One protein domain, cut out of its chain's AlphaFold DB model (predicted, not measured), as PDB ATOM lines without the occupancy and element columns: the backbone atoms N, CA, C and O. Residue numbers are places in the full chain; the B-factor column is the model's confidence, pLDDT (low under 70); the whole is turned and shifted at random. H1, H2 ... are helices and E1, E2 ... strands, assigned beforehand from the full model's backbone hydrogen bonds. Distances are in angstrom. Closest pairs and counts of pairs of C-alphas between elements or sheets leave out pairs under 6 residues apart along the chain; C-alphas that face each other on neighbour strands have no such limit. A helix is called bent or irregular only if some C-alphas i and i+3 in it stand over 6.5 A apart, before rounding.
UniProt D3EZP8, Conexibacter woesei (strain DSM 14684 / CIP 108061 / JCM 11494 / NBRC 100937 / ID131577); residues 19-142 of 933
ATOM      1  N   ALA A  19     122.333 120.934  79.917       82.75
ATOM      2  CA  ALA A  19     122.983 121.774  78.913       82.75
ATOM      3  C   ALA A  19     124.498 121.914  79.150       82.75
ATOM      4  O   ALA A  19     125.269 121.879  78.191       82.75
ATOM      5  N   LEU A  20     124.934 121.996  80.415       89.56
ATOM      6  CA  LEU A  20     126.352 122.045  80.775       89.56
ATOM      7  C   LEU A  20     127.045 120.709  80.482       89.56
ATOM      8  O   LEU A  20     128.089 120.696  79.835       89.56
ATOM      9  N   SER A  21     126.450 119.590  80.903       90.50
ATOM     10  CA  SER A  21     126.964 118.245  80.604       90.50
ATOM     11  C   SER A  21     127.109 118.014  79.093       90.50
ATOM     12  O   SER A  21     128.168 117.598  78.629       90.50
ATOM     13  N   LEU A  22     126.089 118.380  78.306       88.94
ATOM     14  CA  LEU A  22     126.110 118.276  76.842       88.94
ATOM     15  C   LEU A  22     127.176 119.170  76.196       88.94
ATOM     16  O   LEU A  22     127.845 118.738  75.259       88.94
ATOM     17  N   ALA A  23     127.347 120.402  76.682       91.12
ATOM     18  CA  ALA A  23     128.382 121.310  76.194       91.12
ATOM     19  C   ALA A  23     129.787 120.726  76.415       91.12
ATOM     20  O   ALA A  23     130.611 120.728  75.501       91.12
ATOM     21  N   VAL A  24     130.046 120.179  77.608       93.25
ATOM     22  CA  VAL A  24     131.332 119.551  77.949       93.25
ATOM     23  C   VAL A  24     131.573 118.291  77.114       93.25
ATOM     24  O   VAL A  24     132.658 118.144  76.556       93.25
ATOM     25  N   ASP A  25     130.569 117.420  76.961       91.81
ATOM     26  CA  ASP A  25     130.669 116.213  76.125       91.81
ATOM     27  C   ASP A  25     130.987 116.554  74.661       91.81
ATOM     28  O   ASP A  25     131.897 115.981  74.059       91.81
ATOM     29  N   ARG A  26     130.311 117.557  74.087       90.31
ATOM     30  CA  ARG A  26     130.585 118.010  72.714       90.31
ATOM     31  C   ARG A  26     131.978 118.579  72.549       90.31
ATOM     32  O   ARG A  26     132.655 118.234  71.584       90.31
ATOM     33  N   LEU A  27     132.415 119.417  73.484       91.81
ATOM     34  CA  LEU A  27     133.770 119.958  73.487       91.81
ATOM     35  C   LEU A  27     134.813 118.839  73.548       91.81
ATOM     36  O   LEU A  27     135.765 118.849  72.765       91.81
ATOM     37  N   ALA A  28     134.620 117.857  74.431       91.12
ATOM     38  CA  ALA A  28     135.501 116.700  74.563       91.12
ATOM     39  C   ALA A  28     135.590 115.911  73.247       91.12
ATOM     40  O   ALA A  28     136.688 115.662  72.741       91.12
ATOM     41  N   ARG A  29     134.443 115.600  72.629       88.81
ATOM     42  CA  ARG A  29     134.381 114.886  71.343       88.81
ATOM     43  C   ARG A  29     135.009 115.678  70.197       88.81
ATOM     44  O   ARG A  29     135.813 115.124  69.455       88.81
ATOM     45  N   PHE A  30     134.679 116.963  70.071       88.62
ATOM     46  CA  PHE A  30     135.175 117.834  69.001       88.62
ATOM     47  C   PHE A  30     136.694 118.027  69.067       88.62
ATOM     48  O   PHE A  30     137.379 118.018  68.048       88.62
ATOM     49  N   THR A  31     137.238 118.183  70.275       87.50
ATOM     50  CA  THR A  31     138.678 118.403  70.480       87.50
ATOM     51  C   THR A  31     139.491 117.113  70.550       87.50
ATOM     52  O   THR A  31     140.719 117.174  70.488       87.50
ATOM     53  N   GLY A  32     138.831 115.960  70.707       87.44
ATOM     54  CA  GLY A  32     139.469 114.676  70.995       87.44
ATOM     55  C   GLY A  32     140.033 114.565  72.419       87.44
ATOM     56  O   GLY A  32     140.767 113.619  72.712       87.44
ATOM     57  N   VAL A  33     139.722 115.514  73.308       88.19
ATOM     58  CA  VAL A  33     140.222 115.552  74.688       88.19
ATOM     59  C   VAL A  33     139.289 114.754  75.594       88.19
ATOM     60  O   VAL A  33     138.169 115.173  75.861       88.19
ATOM     61  N   ARG A  34     139.763 113.612  76.108       84.62
ATOM     62  CA  ARG A  34     138.969 112.746  77.000       84.62
ATOM     63  C   ARG A  34     139.092 113.069  78.485       84.62
ATOM     64  O   ARG A  34     138.207 112.694  79.237       84.62
ATOM     65  N   ALA A  35     140.163 113.727  78.919       86.56
ATOM     66  CA  ALA A  35     140.356 114.069  80.325       86.56
ATOM     67  C   ALA A  35     139.695 115.419  80.645       86.56
ATOM     68  O   ALA A  35     140.133 116.462  80.149       86.56
ATOM     69  N   VAL A  36     138.666 115.391  81.493       92.31
ATOM     70  CA  VAL A  36     137.940 116.574  81.971       92.31
ATOM     71  C   VAL A  36     138.198 116.739  83.464       92.31
ATOM     72  O   VAL A  36     137.830 115.889  84.270       92.31
ATOM     73  N   ALA A  37     138.856 117.824  83.860       91.06
ATOM     74  CA  ALA A  37     139.070 118.144  85.266       91.06
ATOM     75  C   ALA A  37     137.860 118.885  85.830       91.06
ATOM     76  O   ALA A  37     137.430 119.872  85.249       91.06
ATOM     77  N   ASN A  38     137.327 118.443  86.965       89.88
ATOM     78  CA  ASN A  38     136.190 119.089  87.622       89.88
ATOM     79  C   ASN A  38     136.640 119.666  88.963       89.88
ATOM     80  O   ASN A  38     136.890 118.925  89.916       89.88
ATOM     81  N   VAL A  39     136.819 120.984  88.998       85.00
ATOM     82  CA  VAL A  39     137.534 121.691  90.065       85.00
ATOM     83  C   VAL A  39     136.666 122.777  90.697       85.00
ATOM     84  O   VAL A  39     135.650 123.195  90.149       85.00
ATOM     85  N   GLY A  40     137.085 123.257  91.865       77.00
ATOM     86  CA  GLY A  40     136.398 124.315  92.602       77.00
ATOM     87  C   GLY A  40     135.874 123.848  93.963       77.00
ATOM     88  O   GLY A  40     136.002 122.674  94.317       77.00
ATOM     89  N   PRO A  41     135.307 124.770  94.759       69.25
ATOM     90  CA  PRO A  41     134.875 124.490  96.129       69.25
ATOM     91  C   PRO A  41     133.672 123.535  96.211       69.25
ATOM     92  O   PRO A  41     133.465 122.912  97.250       69.25
ATOM     93  N   ALA A  42     132.897 123.404  95.128       75.31
ATOM     94  CA  ALA A  42     131.767 122.485  95.006       75.31
ATOM     95  C   ALA A  42     131.718 121.884  93.581       75.31
ATOM     96  O   ALA A  42     131.055 122.444  92.708       75.31
ATOM     97  N   PRO A  43     132.440 120.777  93.315       81.75
ATOM     98  CA  PRO A  43     132.462 120.132  92.000       81.75
ATOM     99  C   PRO A  43     131.072 119.637  91.569       81.75
ATOM    100  O   PRO A  43     130.295 119.157  92.399       81.75
ATOM    101  N   LEU A  44     130.779 119.700  90.267       86.62
ATOM    102  CA  LEU A  44     129.483 119.289  89.704       86.62
ATOM    103  C   LEU A  44     129.508 117.846  89.195       86.62
ATOM    104  O   LEU A  44     130.467 117.412  88.572       86.62
ATOM    105  N   ARG A  45     128.438 117.084  89.376       88.94
ATOM    106  CA  ARG A  45     128.280 115.774  88.741       88.94
ATOM    107  C   ARG A  45     127.921 115.972  87.268       88.94
ATOM    108  O   ARG A  45     126.767 116.246  86.947       88.94
ATOM    109  N   LEU A  46     128.931 115.846  86.413       89.81
ATOM    110  CA  LEU A  46     128.832 115.920  84.956       89.81
ATOM    111  C   LEU A  46     128.556 114.536  84.357       89.81
ATOM    112  O   LEU A  46     129.036 113.527  84.875       89.81
ATOM    113  N   GLU A  47     127.826 114.511  83.247       89.75
ATOM    114  CA  GLU A  47     127.516 113.301  82.479       89.75
ATOM    115  C   GLU A  47     128.029 113.455  81.039       89.75
ATOM    116  O   GLU A  47     127.892 114.524  80.447       89.75
ATOM    117  N   GLY A  48     128.628 112.405  80.474       88.56
ATOM    118  CA  GLY A  48     129.138 112.397  79.099       88.56
ATOM    119  C   GLY A  48     130.168 111.295  78.847       88.56
ATOM    120  O   GLY A  48     130.491 110.521  79.749       88.56
ATOM    121  N   ASP A  49     130.670 111.214  77.615       89.25
ATOM    122  CA  ASP A  49     131.678 110.238  77.180       89.25
ATOM    123  C   ASP A  49     133.100 110.803  77.353       89.25
ATOM    124  O   ASP A  49     133.816 111.110  76.395       89.25
ATOM    125  N   PHE A  50     133.496 111.003  78.612       91.12
ATOM    126  CA  PHE A  50     134.816 111.499  79.008       91.12
ATOM    127  C   PHE A  50     135.217 110.994  80.404       91.12
ATOM    128  O   PHE A  50     134.391 110.553  81.202       91.12
ATOM    129  N   GLU A  51     136.508 111.074  80.720       90.38
ATOM    130  CA  GLU A  51     137.077 110.685  82.009       90.38
ATOM    131  C   GLU A  51     137.215 111.902  82.930       90.38
ATOM    132  O   GLU A  51     137.925 112.865  82.623       90.38
ATOM    133  N   LEU A  52     136.555 111.850  84.091       90.81
ATOM    134  CA  LEU A  52     136.679 112.881  85.117       90.81
ATOM    135  C   LEU A  52     137.998 112.744  85.884       90.81
ATOM    136  O   LEU A  52     138.339 111.675  86.390       90.81
ATOM    137  N   THR A  53     138.712 113.857  86.026       88.88
ATOM    138  CA  THR A  53     139.990 113.941  86.743       88.88
ATOM    139  C   THR A  53     139.932 114.983  87.861       88.88
ATOM    140  O   THR A  53     139.133 115.919  87.833       88.88
ATOM    141  N   ALA A  54     140.782 114.811  88.878       81.69
ATOM    142  CA  ALA A  54     140.821 115.690  90.050       81.69
ATOM    143  C   ALA A  54     141.651 116.971  89.841       81.69
ATOM    144  O   ALA A  54     141.587 117.878  90.668       81.69
ATOM    145  N   ALA A  55     142.454 117.044  88.775       82.88
ATOM    146  CA  ALA A  55     143.344 118.168  88.506       82.88
ATOM    147  C   ALA A  55     143.428 118.465  87.000       82.88
ATOM    148  O   ALA A  55     143.410 117.519  86.208       82.88
ATOM    149  N   PRO A  56     143.558 119.743  86.593       82.06
ATOM    150  CA  PRO A  56     143.717 120.115  85.190       82.06
ATOM    151  C   PRO A  56     144.987 119.501  84.594       82.06
ATOM    152  O   PRO A  56     146.071 119.637  85.164       82.06
ATOM    153  N   ALA A  57     144.859 118.854  83.437       82.19
ATOM    154  CA  ALA A  57     145.989 118.371  82.649       82.19
ATOM    155  C   ALA A  57     146.368 119.384  81.558       82.19
ATOM    156  O   ALA A  57     145.508 120.104  81.042       82.19
ATOM    157  N   GLU A  58     147.646 119.401  81.173       82.31
ATOM    158  CA  GLU A  58     148.109 120.177  80.022       82.31
ATOM    159  C   GLU A  58     147.382 119.721  78.750       82.31
ATOM    160  O   GLU A  58     147.288 118.527  78.472       82.31
ATOM    161  N   GLY A  59     146.797 120.661  78.004       82.81
ATOM    162  CA  GLY A  59     145.981 120.333  76.827       82.81
ATOM    163  C   GLY A  59     144.543 119.876  77.136       82.81
ATOM    164  O   GLY A  59     143.766 119.681  76.203       82.81
ATOM    165  N   GLY A  60     144.183 119.720  78.417       89.12
ATOM    166  CA  GLY A  60     142.888 119.210  78.882       89.12
ATOM    167  C   GLY A  60     141.749 120.240  78.903       89.12
ATOM    168  O   GLY A  60     141.963 121.434  78.672       89.12
ATOM    169  N   ILE A  61     140.539 119.771  79.234       93.50
ATOM    170  CA  ILE A  61     139.370 120.613  79.543       93.50
ATOM    171  C   ILE A  61     139.237 120.707  81.067       93.50
ATOM    172  O   ILE A  61     139.314 119.691  81.757       93.50
ATOM    173  N   VAL A  62     139.018 121.908  81.600       93.62
ATOM    174  CA  VAL A  62     138.681 122.118  83.015       93.62
ATOM    175  C   VAL A  62     137.282 122.707  83.144       93.62
ATOM    176  O   VAL A  62     136.942 123.651  82.439       93.62
ATOM    177  N   VAL A  63     136.477 122.153  84.045       92.69
ATOM    178  CA  VAL A  63     135.155 122.649  84.428       92.69
ATOM    179  C   VAL A  63     135.229 123.151  85.862       92.69
ATOM    180  O   VAL A  63     135.715 122.440  86.743       92.69
ATOM    181  N   ALA A  64     134.756 124.371  86.094       89.12
ATOM    182  CA  ALA A  64     134.724 124.997  87.406       89.12
ATOM    183  C   ALA A  64     133.348 125.609  87.685       89.12
ATOM    184  O   ALA A  64     132.753 126.236  86.809       89.12
ATOM    185  N   ALA A  65     132.855 125.443  88.912       83.06
ATOM    186  CA  ALA A  65     131.603 126.049  89.360       83.06
ATOM    187  C   ALA A  65     131.859 127.220  90.322       83.06
ATOM    188  O   ALA A  65     132.693 127.120  91.227       83.06
ATOM    189  N   GLY A  66     131.115 128.316  90.149       73.19
ATOM    190  CA  GLY A  66     131.197 129.509  90.997       73.19
ATOM    191  C   GLY A  66     132.460 130.358  90.781       73.19
ATOM    192  O   GLY A  66     133.087 130.317  89.726       73.19
ATOM    193  N   ASP A  67     132.837 131.147  91.794       69.62
ATOM    194  CA  ASP A  67     133.902 132.164  91.711       69.62
ATOM    195  C   ASP A  67     135.317 131.556  91.831       69.62
ATOM    196  O   ASP A  67     136.040 131.749  92.810       69.62
ATOM    197  N   THR A  68     135.699 130.747  90.840       73.06
ATOM    198  CA  THR A  68     137.027 130.122  90.758       73.06
ATOM    199  C   THR A  68     138.054 131.096  90.173       73.06
ATOM    200  O   THR A  68     137.785 131.792  89.196       73.06
ATOM    201  N   SER A  69     139.261 131.143  90.748       82.25
ATOM    202  CA  SER A  69     140.358 131.971  90.228       82.25
ATOM    203  C   SER A  69     140.828 131.473  88.857       82.25
ATOM    204  O   SER A  69     141.243 130.321  88.725       82.25
ATOM    205  N   TRP A  70     140.823 132.357  87.853       85.12
ATOM    206  CA  TRP A  70     141.301 132.068  86.494       85.12
ATOM    207  C   TRP A  70     142.787 131.682  86.435       85.12
ATOM    208  O   TRP A  70     143.172 130.874  85.589       85.12
ATOM    209  N   ASP A  71     143.607 132.180  87.368       81.88
ATOM    210  CA  ASP A  71     145.022 131.801  87.497       81.88
ATOM    211  C   ASP A  71     145.180 130.325  87.899       81.88
ATOM    212  O   ASP A  71     146.108 129.641  87.464       81.88
ATOM    213  N   ALA A  72     144.240 129.796  88.690       76.44
ATOM    214  CA  ALA A  72     144.252 128.407  89.149       76.44
ATOM    215  C   ALA A  72     143.854 127.396  88.054       76.44
ATOM    216  O   ALA A  72     144.051 126.193  88.230       76.44
ATOM    217  N   LEU A  73     143.330 127.863  86.913       82.50
ATOM    218  CA  LEU A  73     142.914 127.030  85.772       82.50
ATOM    219  C   LEU A  73     144.064 126.771  84.770       82.50
ATOM    220  O   LEU A  73     143.913 126.006  83.815       82.50
ATOM    221  N   GLY A  74     145.225 127.405  84.985       68.19
ATOM    222  CA  GLY A  74     146.252 127.727  83.989       68.19
ATOM    223  C   GLY A  74     146.994 126.598  83.259       68.19
ATOM    224  O   GLY A  74     147.765 126.924  82.360       68.19
ATOM    225  N   ALA A  75     146.781 125.313  83.556       73.44
ATOM    226  CA  ALA A  75     147.333 124.214  82.743       73.44
ATOM    227  C   ALA A  75     146.389 123.776  81.603       73.44
ATOM    228  O   ALA A  75     146.835 123.182  80.626       73.44
ATOM    229  N   ALA A  76     145.094 124.089  81.685       87.75
ATOM    230  CA  ALA A  76     144.115 123.615  80.711       87.75
ATOM    231  C   ALA A  76     144.221 124.335  79.353       87.75
ATOM    232  O   ALA A  76     144.657 125.489  79.259       87.75
ATOM    233  N   ARG A  77     143.778 123.658  78.289       90.75
ATOM    234  CA  ARG A  77     143.559 124.260  76.964       90.75
ATOM    235  C   ARG A  77     142.260 125.066  76.943       90.75
ATOM    236  O   ARG A  77     142.228 126.160  76.388       90.75
ATOM    237  N   ILE A  78     141.215 124.512  77.563       93.56
ATOM    238  CA  ILE A  78     139.852 125.054  77.587       93.56
ATOM    239  C   ILE A  78     139.360 125.094  79.030       93.56
ATOM    240  O   ILE A  78     139.491 124.104  79.751       93.56
ATOM    241  N   ALA A  79     138.766 126.216  79.424       93.38
ATOM    242  CA  ALA A  79     138.111 126.398  80.709       93.38
ATOM    243  C   ALA A  79     136.609 126.625  80.512       93.38
ATOM    244  O   ALA A  79     136.208 127.486  79.736       93.38
ATOM    245  N   VAL A  80     135.791 125.862  81.230       93.50
ATOM    246  CA  VAL A  80     134.331 125.976  81.280       93.50
ATOM    247  C   VAL A  80     133.958 126.417  82.692       93.50
ATOM    248  O   VAL A  80     134.097 125.650  83.642       93.50
ATOM    249  N   VAL A  81     133.517 127.660  82.845       90.06
ATOM    250  CA  VAL A  81     133.145 128.244  84.136       90.06
ATOM    251  C   VAL A  81     131.634 128.435  84.165       90.06
ATOM    252  O   VAL A  81     131.084 129.121  83.306       90.06
ATOM    253  N   ALA A  82     130.966 127.812  85.135       88.25
ATOM    254  CA  ALA A  82     129.515 127.856  85.275       88.25
ATOM    255  C   ALA A  82     129.089 128.466  86.620       88.25
ATOM    256  O   ALA A  82     129.553 128.045  87.683       88.25
ATOM    257  N   ASP A  83     128.157 129.416  86.583       83.00
ATOM    258  CA  ASP A  83     127.378 129.853  87.746       83.00
ATOM    259  C   ASP A  83     125.974 129.248  87.645       83.00
ATOM    260  O   ASP A  83     125.353 129.297  86.588       83.00
ATOM    261  N   LEU A  84     125.468 128.676  88.738       79.38
ATOM    262  CA  LEU A  84     124.142 128.054  88.799       79.38
ATOM    263  C   LEU A  84     123.045 129.003  89.325       79.38
ATOM    264  O   LEU A  84     121.936 128.548  89.607       79.38
ATOM    265  N   GLY A  85     123.336 130.298  89.505       72.56
ATOM    266  CA  GLY A  85     122.320 131.325  89.771       72.56
ATOM    267  C   GLY A  85     121.694 131.234  91.168       72.56
ATOM    268  O   GLY A  85     120.473 131.268  91.314       72.56
ATOM    269  N   ARG A  86     122.516 131.043  92.213       65.38
ATOM    270  CA  ARG A  86     122.036 130.805  93.594       65.38
ATOM    271  C   ARG A  86     121.711 132.075  94.390       65.38
ATOM    272  O   ARG A  86     120.678 132.093  95.050       65.38
ATOM    273  N   ASP A  87     122.565 133.101  94.323       52.75
ATOM    274  CA  ASP A  87     122.534 134.241  95.262       52.75
ATOM    275  C   ASP A  87     122.559 135.633  94.590       52.75
ATOM    276  O   ASP A  87     122.435 136.651  95.275       52.75
ATOM    277  N   ARG A  88     122.759 135.717  93.264       54.75
ATOM    278  CA  ARG A  88     122.893 136.979  92.510       54.75
ATOM    279  C   ARG A  88     122.297 136.862  91.112       54.75
ATOM    280  O   ARG A  88     122.238 135.767  90.560       54.75
ATOM    281  N   ALA A  89     121.920 138.002  90.528       58.19
ATOM    282  CA  ALA A  89     121.676 138.078  89.093       58.19
ATOM    283  C   ALA A  89     123.001 137.756  88.366       58.19
ATOM    284  O   ALA A  89     123.999 138.431  88.629       58.19
ATOM    285  N   PRO A  90     123.050 136.739  87.490       62.16
ATOM    286  CA  PRO A  90     124.305 136.209  86.945       62.16
ATOM    287  C   PRO A  90     125.076 137.212  86.061       62.16
ATOM    288  O   PRO A  90     126.250 137.006  85.774       62.16
ATOM    289  N   PHE A  91     124.443 138.311  85.646       63.16
ATOM    290  CA  PHE A  91     124.904 139.199  84.571       63.16
ATOM    291  C   PHE A  91     126.013 140.170  84.973       63.16
ATOM    292  O   PHE A  91     126.994 140.304  84.245       63.16
ATOM    293  N   ASP A  92     125.917 140.783  86.157       60.66
ATOM    294  CA  ASP A  92     126.960 141.692  86.660       60.66
ATOM    295  C   ASP A  92     128.289 140.949  86.878       60.66
ATOM    296  O   ASP A  92     129.376 141.524  86.804       60.66
ATOM    297  N   ALA A  93     128.207 139.638  87.128       66.12
ATOM    298  CA  ALA A  93     129.360 138.774  87.309       66.12
ATOM    299  C   ALA A  93     130.030 138.375  85.986       66.12
ATOM    300  O   ALA A  93     131.229 138.099  86.005       66.12
ATOM    301  N   ILE A  94     129.306 138.364  84.856       74.19
ATOM    302  CA  ILE A  94     129.851 137.930  83.559       74.19
ATOM    303  C   ILE A  94     130.900 138.918  83.064       74.19
ATOM    304  O   ILE A  94     132.044 138.515  82.906       74.19
ATOM    305  N   ALA A  95     130.571 140.204  82.916       73.81
ATOM    306  CA  ALA A  95     131.529 141.200  82.420       73.81
ATOM    307  C   ALA A  95     132.800 141.260  83.293       73.81
ATOM    308  O   ALA A  95     133.926 141.224  82.797       73.81
ATOM    309  N   ALA A  96     132.633 141.238  84.621       77.94
ATOM    310  CA  ALA A  96     133.754 141.180  85.556       77.94
ATOM    311  C   ALA A  96     134.544 139.857  85.468       77.94
ATOM    312  O   ALA A  96     135.743 139.822  85.748       77.94
ATOM    313  N   ALA A  97     133.904 138.737  85.129       79.50
ATOM    314  CA  ALA A  97     134.588 137.469  84.895       79.50
ATOM    315  C   ALA A  97     135.348 137.463  83.562       79.50
ATOM    316  O   ALA A  97     136.457 136.939  83.532       79.50
ATOM    317  N   GLU A  98     134.812 138.081  82.507       83.12
ATOM    318  CA  GLU A  98     135.493 138.240  81.216       83.12
ATOM    319  C   GLU A  98     136.769 139.083  81.356       83.12
ATOM    320  O   GLU A  98     137.831 138.670  80.887       83.12
ATOM    321  N   GLU A  99     136.712 140.208  82.081       83.88
ATOM    322  CA  GLU A  99     137.894 141.034  82.372       83.88
ATOM    323  C   GLU A  99     138.960 140.259  83.159       83.88
ATOM    324  O   GLU A  99     140.149 140.308  82.833       83.88
ATOM    325  N   ARG A 100     138.540 139.497  84.180       86.81
ATOM    326  CA  ARG A 100     139.445 138.653  84.978       86.81
ATOM    327  C   ARG A 100     140.065 137.528  84.147       86.81
ATOM    328  O   ARG A 100     141.251 137.251  84.311       86.81
ATOM    329  N   ALA A 101     139.300 136.913  83.247       88.19
ATOM    330  CA  ALA A 101     139.799 135.892  82.332       88.19
ATOM    331  C   ALA A 101     140.869 136.469  81.394       88.19
ATOM    332  O   ALA A 101     141.957 135.900  81.271       88.19
ATOM    333  N   ALA A 102     140.593 137.632  80.797       87.56
ATOM    334  CA  ALA A 102     141.527 138.327  79.918       87.56
ATOM    335  C   ALA A 102     142.827 138.710  80.647       87.56
ATOM    336  O   ALA A 102     143.918 138.474  80.125       87.56
ATOM    337  N   ALA A 103     142.727 139.227  81.877       89.00
ATOM    338  CA  ALA A 103     143.888 139.548  82.711       89.00
ATOM    339  C   ALA A 103     144.757 138.316  83.032       89.00
ATOM    340  O   ALA A 103     145.978 138.439  83.130       89.00
ATOM    341  N   ALA A 104     144.146 137.133  83.134       89.38
ATOM    342  CA  ALA A 104     144.820 135.848  83.336       89.38
ATOM    343  C   ALA A 104     145.279 135.167  82.022       89.38
ATOM    344  O   ALA A 104     145.720 134.016  82.035       89.38
ATOM    345  N   GLY A 105     145.195 135.855  80.873       90.19
ATOM    346  CA  GLY A 105     145.680 135.356  79.579       90.19
ATOM    347  C   GLY A 105     144.732 134.394  78.854       90.19
ATOM    348  O   GLY A 105     145.177 133.625  77.997       90.19
ATOM    349  N   TRP A 106     143.440 134.420  79.186       91.56
ATOM    350  CA  TRP A 106     142.398 133.654  78.503       91.56
ATOM    351  C   TRP A 106     141.642 134.507  77.481       91.56
ATOM    352  O   TRP A 106     141.424 135.700  77.681       91.56
ATOM    353  N   ARG A 107     141.184 133.876  76.397       92.06
ATOM    354  CA  ARG A 107     140.215 134.447  75.455       92.06
ATOM    355  C   ARG A 107     138.857 133.809  75.710       92.06
ATOM    356  O   ARG A 107     138.730 132.588  75.616       92.06
ATOM    357  N   ILE A 108     137.845 134.623  75.997       90.50
ATOM    358  CA  ILE A 108     136.459 134.153  76.074       90.50
ATOM    359  C   ILE A 108     136.003 133.796  74.658       90.50
ATOM    360  O   ILE A 108     135.994 134.639  73.764       90.50
ATOM    361  N   ALA A 109     135.698 132.520  74.453       91.00
ATOM    362  CA  ALA A 109     135.176 131.988  73.202       91.00
ATOM    363  C   ALA A 109     133.644 132.029  73.169       91.00
ATOM    364  O   ALA A 109     133.057 132.167  72.102       91.00
ATOM    365  N   HIS A 110     133.002 131.913  74.334       90.75
ATOM    366  CA  HIS A 110     131.558 132.025  74.473       90.75
ATOM    367  C   HIS A 110     131.174 132.511  75.874       90.75
ATOM    368  O   HIS A 110     131.747 132.057  76.868       90.75
ATOM    369  N   ALA A 111     130.170 133.383  75.935       88.38
ATOM    370  CA  ALA A 111     129.512 133.828  77.154       88.38
ATOM    371  C   ALA A 111     127.999 133.797  76.930       88.38
ATOM    372  O   ALA A 111     127.504 134.366  75.956       88.38
ATOM    373  N   GLY A 112     127.263 133.131  77.815       86.38
ATOM    374  CA  GLY A 112     125.830 132.952  77.628       86.38
ATOM    375  C   GLY A 112     125.081 132.588  78.900       86.38
ATOM    376  O   GLY A 112     125.662 132.372  79.966       86.38
ATOM    377  N   LEU A 113     123.760 132.527  78.758       81.44
ATOM    378  CA  LEU A 113     122.856 132.032  79.783       81.44
ATOM    379  C   LEU A 113     122.965 130.513  79.911       81.44
ATOM    380  O   LEU A 113     123.028 129.793  78.916       81.44
ATOM    381  N   LEU A 114     122.934 130.034  81.151       79.62
ATOM    382  CA  LEU A 114     122.772 128.622  81.463       79.62
ATOM    383  C   LEU A 114     121.424 128.428  82.150       79.62
ATOM    384  O   LEU A 114     121.257 128.812  83.307       79.62
ATOM    385  N   HIS A 115     120.469 127.806  81.464       74.12
ATOM    386  CA  HIS A 115     119.219 127.411  82.105       74.12
ATOM    387  C   HIS A 115     119.489 126.204  82.999       74.12
ATOM    388  O   HIS A 115     119.992 125.167  82.561       74.12
ATOM    389  N   THR A 116     119.210 126.350  84.290       64.31
ATOM    390  CA  THR A 116     119.383 125.270  85.262       64.31
ATOM    391  C   THR A 116     118.010 124.751  85.671       64.31
ATOM    392  O   THR A 116     117.143 125.517  86.086       64.31
ATOM    393  N   GLY A 117     117.789 123.445  85.511       55.88
ATOM    394  CA  GLY A 117     116.520 122.803  85.837       55.88
ATOM    395  C   GLY A 117     116.728 121.332  86.164       55.88
ATOM    396  O   GLY A 117     116.692 120.488  85.277       55.88
ATOM    397  N   ALA A 118     116.966 121.012  87.438       44.41
ATOM    398  CA  ALA A 118     117.040 119.620  87.896       44.41
ATOM    399  C   ALA A 118     115.692 119.102  88.437       44.41
ATOM    400  O   ALA A 118     115.472 117.897  88.487       44.41
ATOM    401  N   THR A 119     114.781 119.997  88.842       42.38
ATOM    402  CA  THR A 119     113.536 119.644  89.555       42.38
ATOM    403  C   THR A 119     112.420 120.681  89.350       42.38
ATOM    404  O   THR A 119     111.777 121.106  90.307       42.38
ATOM    405  N   GLY A 120     112.224 121.157  88.119       45.97
ATOM    406  CA  GLY A 120     111.108 122.052  87.771       45.97
ATOM    407  C   GLY A 120     111.300 123.542  88.080       45.97
ATOM    408  O   GLY A 120     110.548 124.348  87.554       45.97
ATOM    409  N   ALA A 121     112.310 123.955  88.854       51.31
ATOM    410  CA  ALA A 121     112.630 125.375  89.037       51.31
ATOM    411  C   ALA A 121     113.704 125.819  88.034       51.31
ATOM    412  O   ALA A 121     114.854 125.395  88.160       51.31
ATOM    413  N   ARG A 122     113.328 126.664  87.064       58.62
ATOM    414  CA  ARG A 122     114.278 127.355  86.185       58.62
ATOM    415  C   ARG A 122     115.020 128.403  87.012       58.62
ATOM    416  O   ARG A 122     114.395 129.306  87.559       58.62
ATOM    417  N   ARG A 123     116.343 128.287  87.114       68.12
ATOM    418  CA  ARG A 123     117.199 129.407  87.533       68.12
ATOM    419  C   ARG A 123     118.126 129.765  86.400       68.12
ATOM    420  O   ARG A 123     118.678 128.879  85.743       68.12
ATOM    421  N   GLU A 124     118.307 131.057  86.212       73.50
ATOM    422  CA  GLU A 124     119.263 131.568  85.251       73.50
ATOM    423  C   GLU A 124     120.647 131.613  85.883       73.50
ATOM    424  O   GLU A 124     120.907 132.350  86.834       73.50
ATOM    425  N   GLY A 125     121.513 130.764  85.351       79.69
ATOM    426  CA  GLY A 125     122.942 130.777  85.579       79.69
ATOM    427  C   GLY A 125     123.688 131.436  84.422       79.69
ATOM    428  O   GLY A 125     123.093 131.902  83.446       79.69
ATOM    429  N   SER A 126     125.013 131.423  84.505       82.19
ATOM    430  CA  SER A 126     125.892 131.847  83.418       82.19
ATOM    431  C   SER A 126     126.860 130.741  83.027       82.19
ATOM    432  O   SER A 126     127.262 129.918  83.853       82.19
ATOM    433  N   LEU A 127     127.228 130.726  81.750       87.75
ATOM    434  CA  LEU A 127     128.234 129.840  81.192       87.75
ATOM    435  C   LEU A 127     129.281 130.669  80.457       87.75
ATOM    436  O   LEU A 127     128.966 131.374  79.498       87.75
ATOM    437  N   LEU A 128     130.532 130.539  80.888       90.06
ATOM    438  CA  LEU A 128     131.695 131.108  80.221       90.06
ATOM    439  C   LEU A 128     132.584 129.974  79.734       90.06
ATOM    440  O   LEU A 128     132.959 129.089  80.503       90.06
ATOM    441  N   ILE A 129     132.943 130.011  78.457       92.81
ATOM    442  CA  ILE A 129     133.906 129.084  77.874       92.81
ATOM    443  C   ILE A 129     135.069 129.904  77.354       92.81
ATOM    444  O   ILE A 129     134.909 130.758  76.482       92.81
ATOM    445  N   ALA A 130     136.245 129.632  77.899       92.81
ATOM    446  CA  ALA A 130     137.477 130.300  77.543       92.81
ATOM    447  C   ALA A 130     138.482 129.315  76.946       92.81
ATOM    448  O   ALA A 130     138.523 128.134  77.294       92.81
ATOM    449  N   CYS A 131     139.324 129.825  76.060       93.44
ATOM    450  CA  CYS A 131     140.406 129.092  75.423       93.44
ATOM    451  C   CYS A 131     141.677 129.947  75.405       93.44
ATOM    452  O   CYS A 131     141.690 131.097  75.859       93.44
ATOM    453  N   ARG A 132     142.772 129.386  74.894       88.44
ATOM    454  CA  ARG A 132     143.991 130.164  74.651       88.44
ATOM    455  C   ARG A 132     143.784 131.110  73.461       88.44
ATOM    456  O   ARG A 132     143.086 130.727  72.529       88.44
ATOM    457  N   PRO A 133     144.381 132.319  73.457       87.62
ATOM    458  CA  PRO A 133     144.112 133.330  72.427       87.62
ATOM    459  C   PRO A 133     144.248 132.853  70.973       87.62
ATOM    460  O   PRO A 133     143.447 133.258  70.132       87.62
ATOM    461  N   GLU A 134     145.213 131.966  70.716       86.19
ATOM    462  CA  GLU A 134     145.541 131.409  69.392       86.19
ATOM    463  C   GLU A 134     144.782 130.110  69.052       86.19
ATOM    464  O   GLU A 134     145.056 129.479  68.031       86.19
ATOM    465  N   ASP A 135     143.879 129.644  69.918       88.31
ATOM    466  CA  ASP A 135     143.160 128.387  69.711       88.31
ATOM    467  C   ASP A 135     142.001 128.573  68.727       88.31
ATOM    468  O   ASP A 135     141.122 129.412  68.935       88.31
ATOM    469  N   SER A 136     141.956 127.736  67.689       86.75
ATOM    470  CA  SER A 136     140.925 127.794  66.646       86.75
ATOM    471  C   SER A 136     139.540 127.324  67.113       86.75
ATOM    472  O   SER A 136     138.591 127.249  66.332       86.75
ATOM    473  N   ILE A 137     139.414 126.890  68.372       89.31
ATOM    474  CA  ILE A 137     138.120 126.511  68.945       89.31
ATOM    475  C   ILE A 137     137.210 127.723  69.164       89.31
ATOM    476  O   ILE A 137     135.992 127.560  69.209       89.31
ATOM    477  N   ALA A 138     137.777 128.930  69.275       90.50
ATOM    478  CA  ALA A 138     137.000 130.151  69.444       90.50
ATOM    479  C   ALA A 138     136.020 130.362  68.280       90.50
ATOM    480  O   ALA A 138     134.861 130.700  68.509       90.50
ATOM    481  N   GLU A 139     136.448 130.094  67.044       89.06
ATOM    482  CA  GLU A 139     135.592 130.206  65.862       89.06
ATOM    483  C   GLU A 139     134.469 129.157  65.871       89.06
ATOM    484  O   GLU A 139     133.329 129.471  65.536       89.06
ATOM    485  N   ALA A 140     134.754 127.929  66.317       89.25
ATOM    486  CA  ALA A 140     133.745 126.871  66.429       89.25
ATOM    487  C   ALA A 140     132.712 127.144  67.540       89.25
ATOM    488  O   ALA A 140     131.572 126.691  67.457       89.25
ATOM    489  N   LEU A 141     133.098 127.901  68.568       92.12
ATOM    490  CA  LEU A 141     132.244 128.287  69.692       92.12
ATOM    491  C   LEU A 141     131.496 129.605  69.483       92.12
ATOM    492  O   LEU A 141     130.691 129.977  70.336       92.12
ATOM    493  N   ALA A 142     131.702 130.286  68.355       89.12
ATOM    494  CA  ALA A 142     131.108 131.594  68.099       89.12
ATOM    495  C   ALA A 142     129.566 131.576  68.083       89.12
ATOM    496  O   ALA A 142     128.941 132.582  68.397       89.12
TER     497      ALA A 142
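This is residues 19 to 142 of the 933 residues of a protein of Conexibacter woesei (strain DSM 14684 / CIP 108061 / JCM 11494 / NBRC 100937 / ID131577) (UniProt D3EZP8). A strongly twisted sheet of six strands is sandwiched between the two longest helices, H1 over one face and H3 over the other, making three layers: helix, sheet, helix. The short H4 lies over the same face as H1, and the short H2 only grazes the sheet. The 124 printed residues, of mixed class, hold four named helices and six named strands, in the order H1 E1 E2 E3 H2 E4 H3 E5 E6 H4. The mixed sheet runs E2 E1 E3 E4 E6 E5. The whole is compact and rounded, with a radius of gyration of the C-alphas of 13.4 A and spans of 35 by 32 by 27 A.

H1, residues 19 to 31, begins at C-alpha 19 (122.983, 121.774, 78.913) and is 18.1 A long. Then come E1, residues 35 to 39, E2, residues 51 to 53, E3, residues 61 to 65, H2, residues 70 to 73, and E4, residues 78 to 83, 16.8 A. H3, residues 91 to 103, is 19.1 A long; it is neither bent nor irregular, but only just: C-alphas 92 and 95 are 6.3 A apart. E5, residues 107 to 116, 24.8 A, bends by 50 degrees at residue 113. E6, residues 123 to 131, is 26.2 A long, and H4, residues 137 to 140, ends at C-alpha 140 (133.745, 126.871, 66.429).

Edge strand E2 is parallel to E1, with N 36 and O 51 at 2.9 A. E1 is parallel to E3, with N 63 and O 37 at 2.7 A. E3 is parallel to E4, with N 64 and O 80 at 2.8 A; E3, H2, E4 are a strand-helix-strand unit, two parallel neighbour strands with a helix between in the chain, its crossover right-handed. E4 and E6 are antiparallel, with N 81 and O 128 at 2.8 A. E6 and edge strand E5 form an antiparallel hairpin, with N 125 and O 114 at 2.8 A. E4, H3, E5 are a split unit, with E6 between the strands; its crossover is right-handed. H1, at a height over the sheet of 7.4 A, runs along the strands; the closest C-alphas of H1 and E3 are those of Ala 28 and Ile 61, 7.4 A apart. H3, on the opposite face at 9.6 A, lies over E6 and, only just, E5, with 3 C-alphas falling on E5. The closest C-alphas of E5 and H4 are those of Ala 109 and Ala 138, 4.6 A apart. Every O i to N i+4 pair is within hydrogen-bond range in H1, and 7 of 9 in H3; H2 and H4 are too short for such a pair.

The C-alphas farthest apart, those of Gly 120 and Glu 134, are 40.1 A apart. The printed part has no cut, and the one long link joins E1 to E2. The mean pLDDT of the printed part is 82.2; residues 41, 67, 74, 86 to 93 and 116 to 123 are under 70.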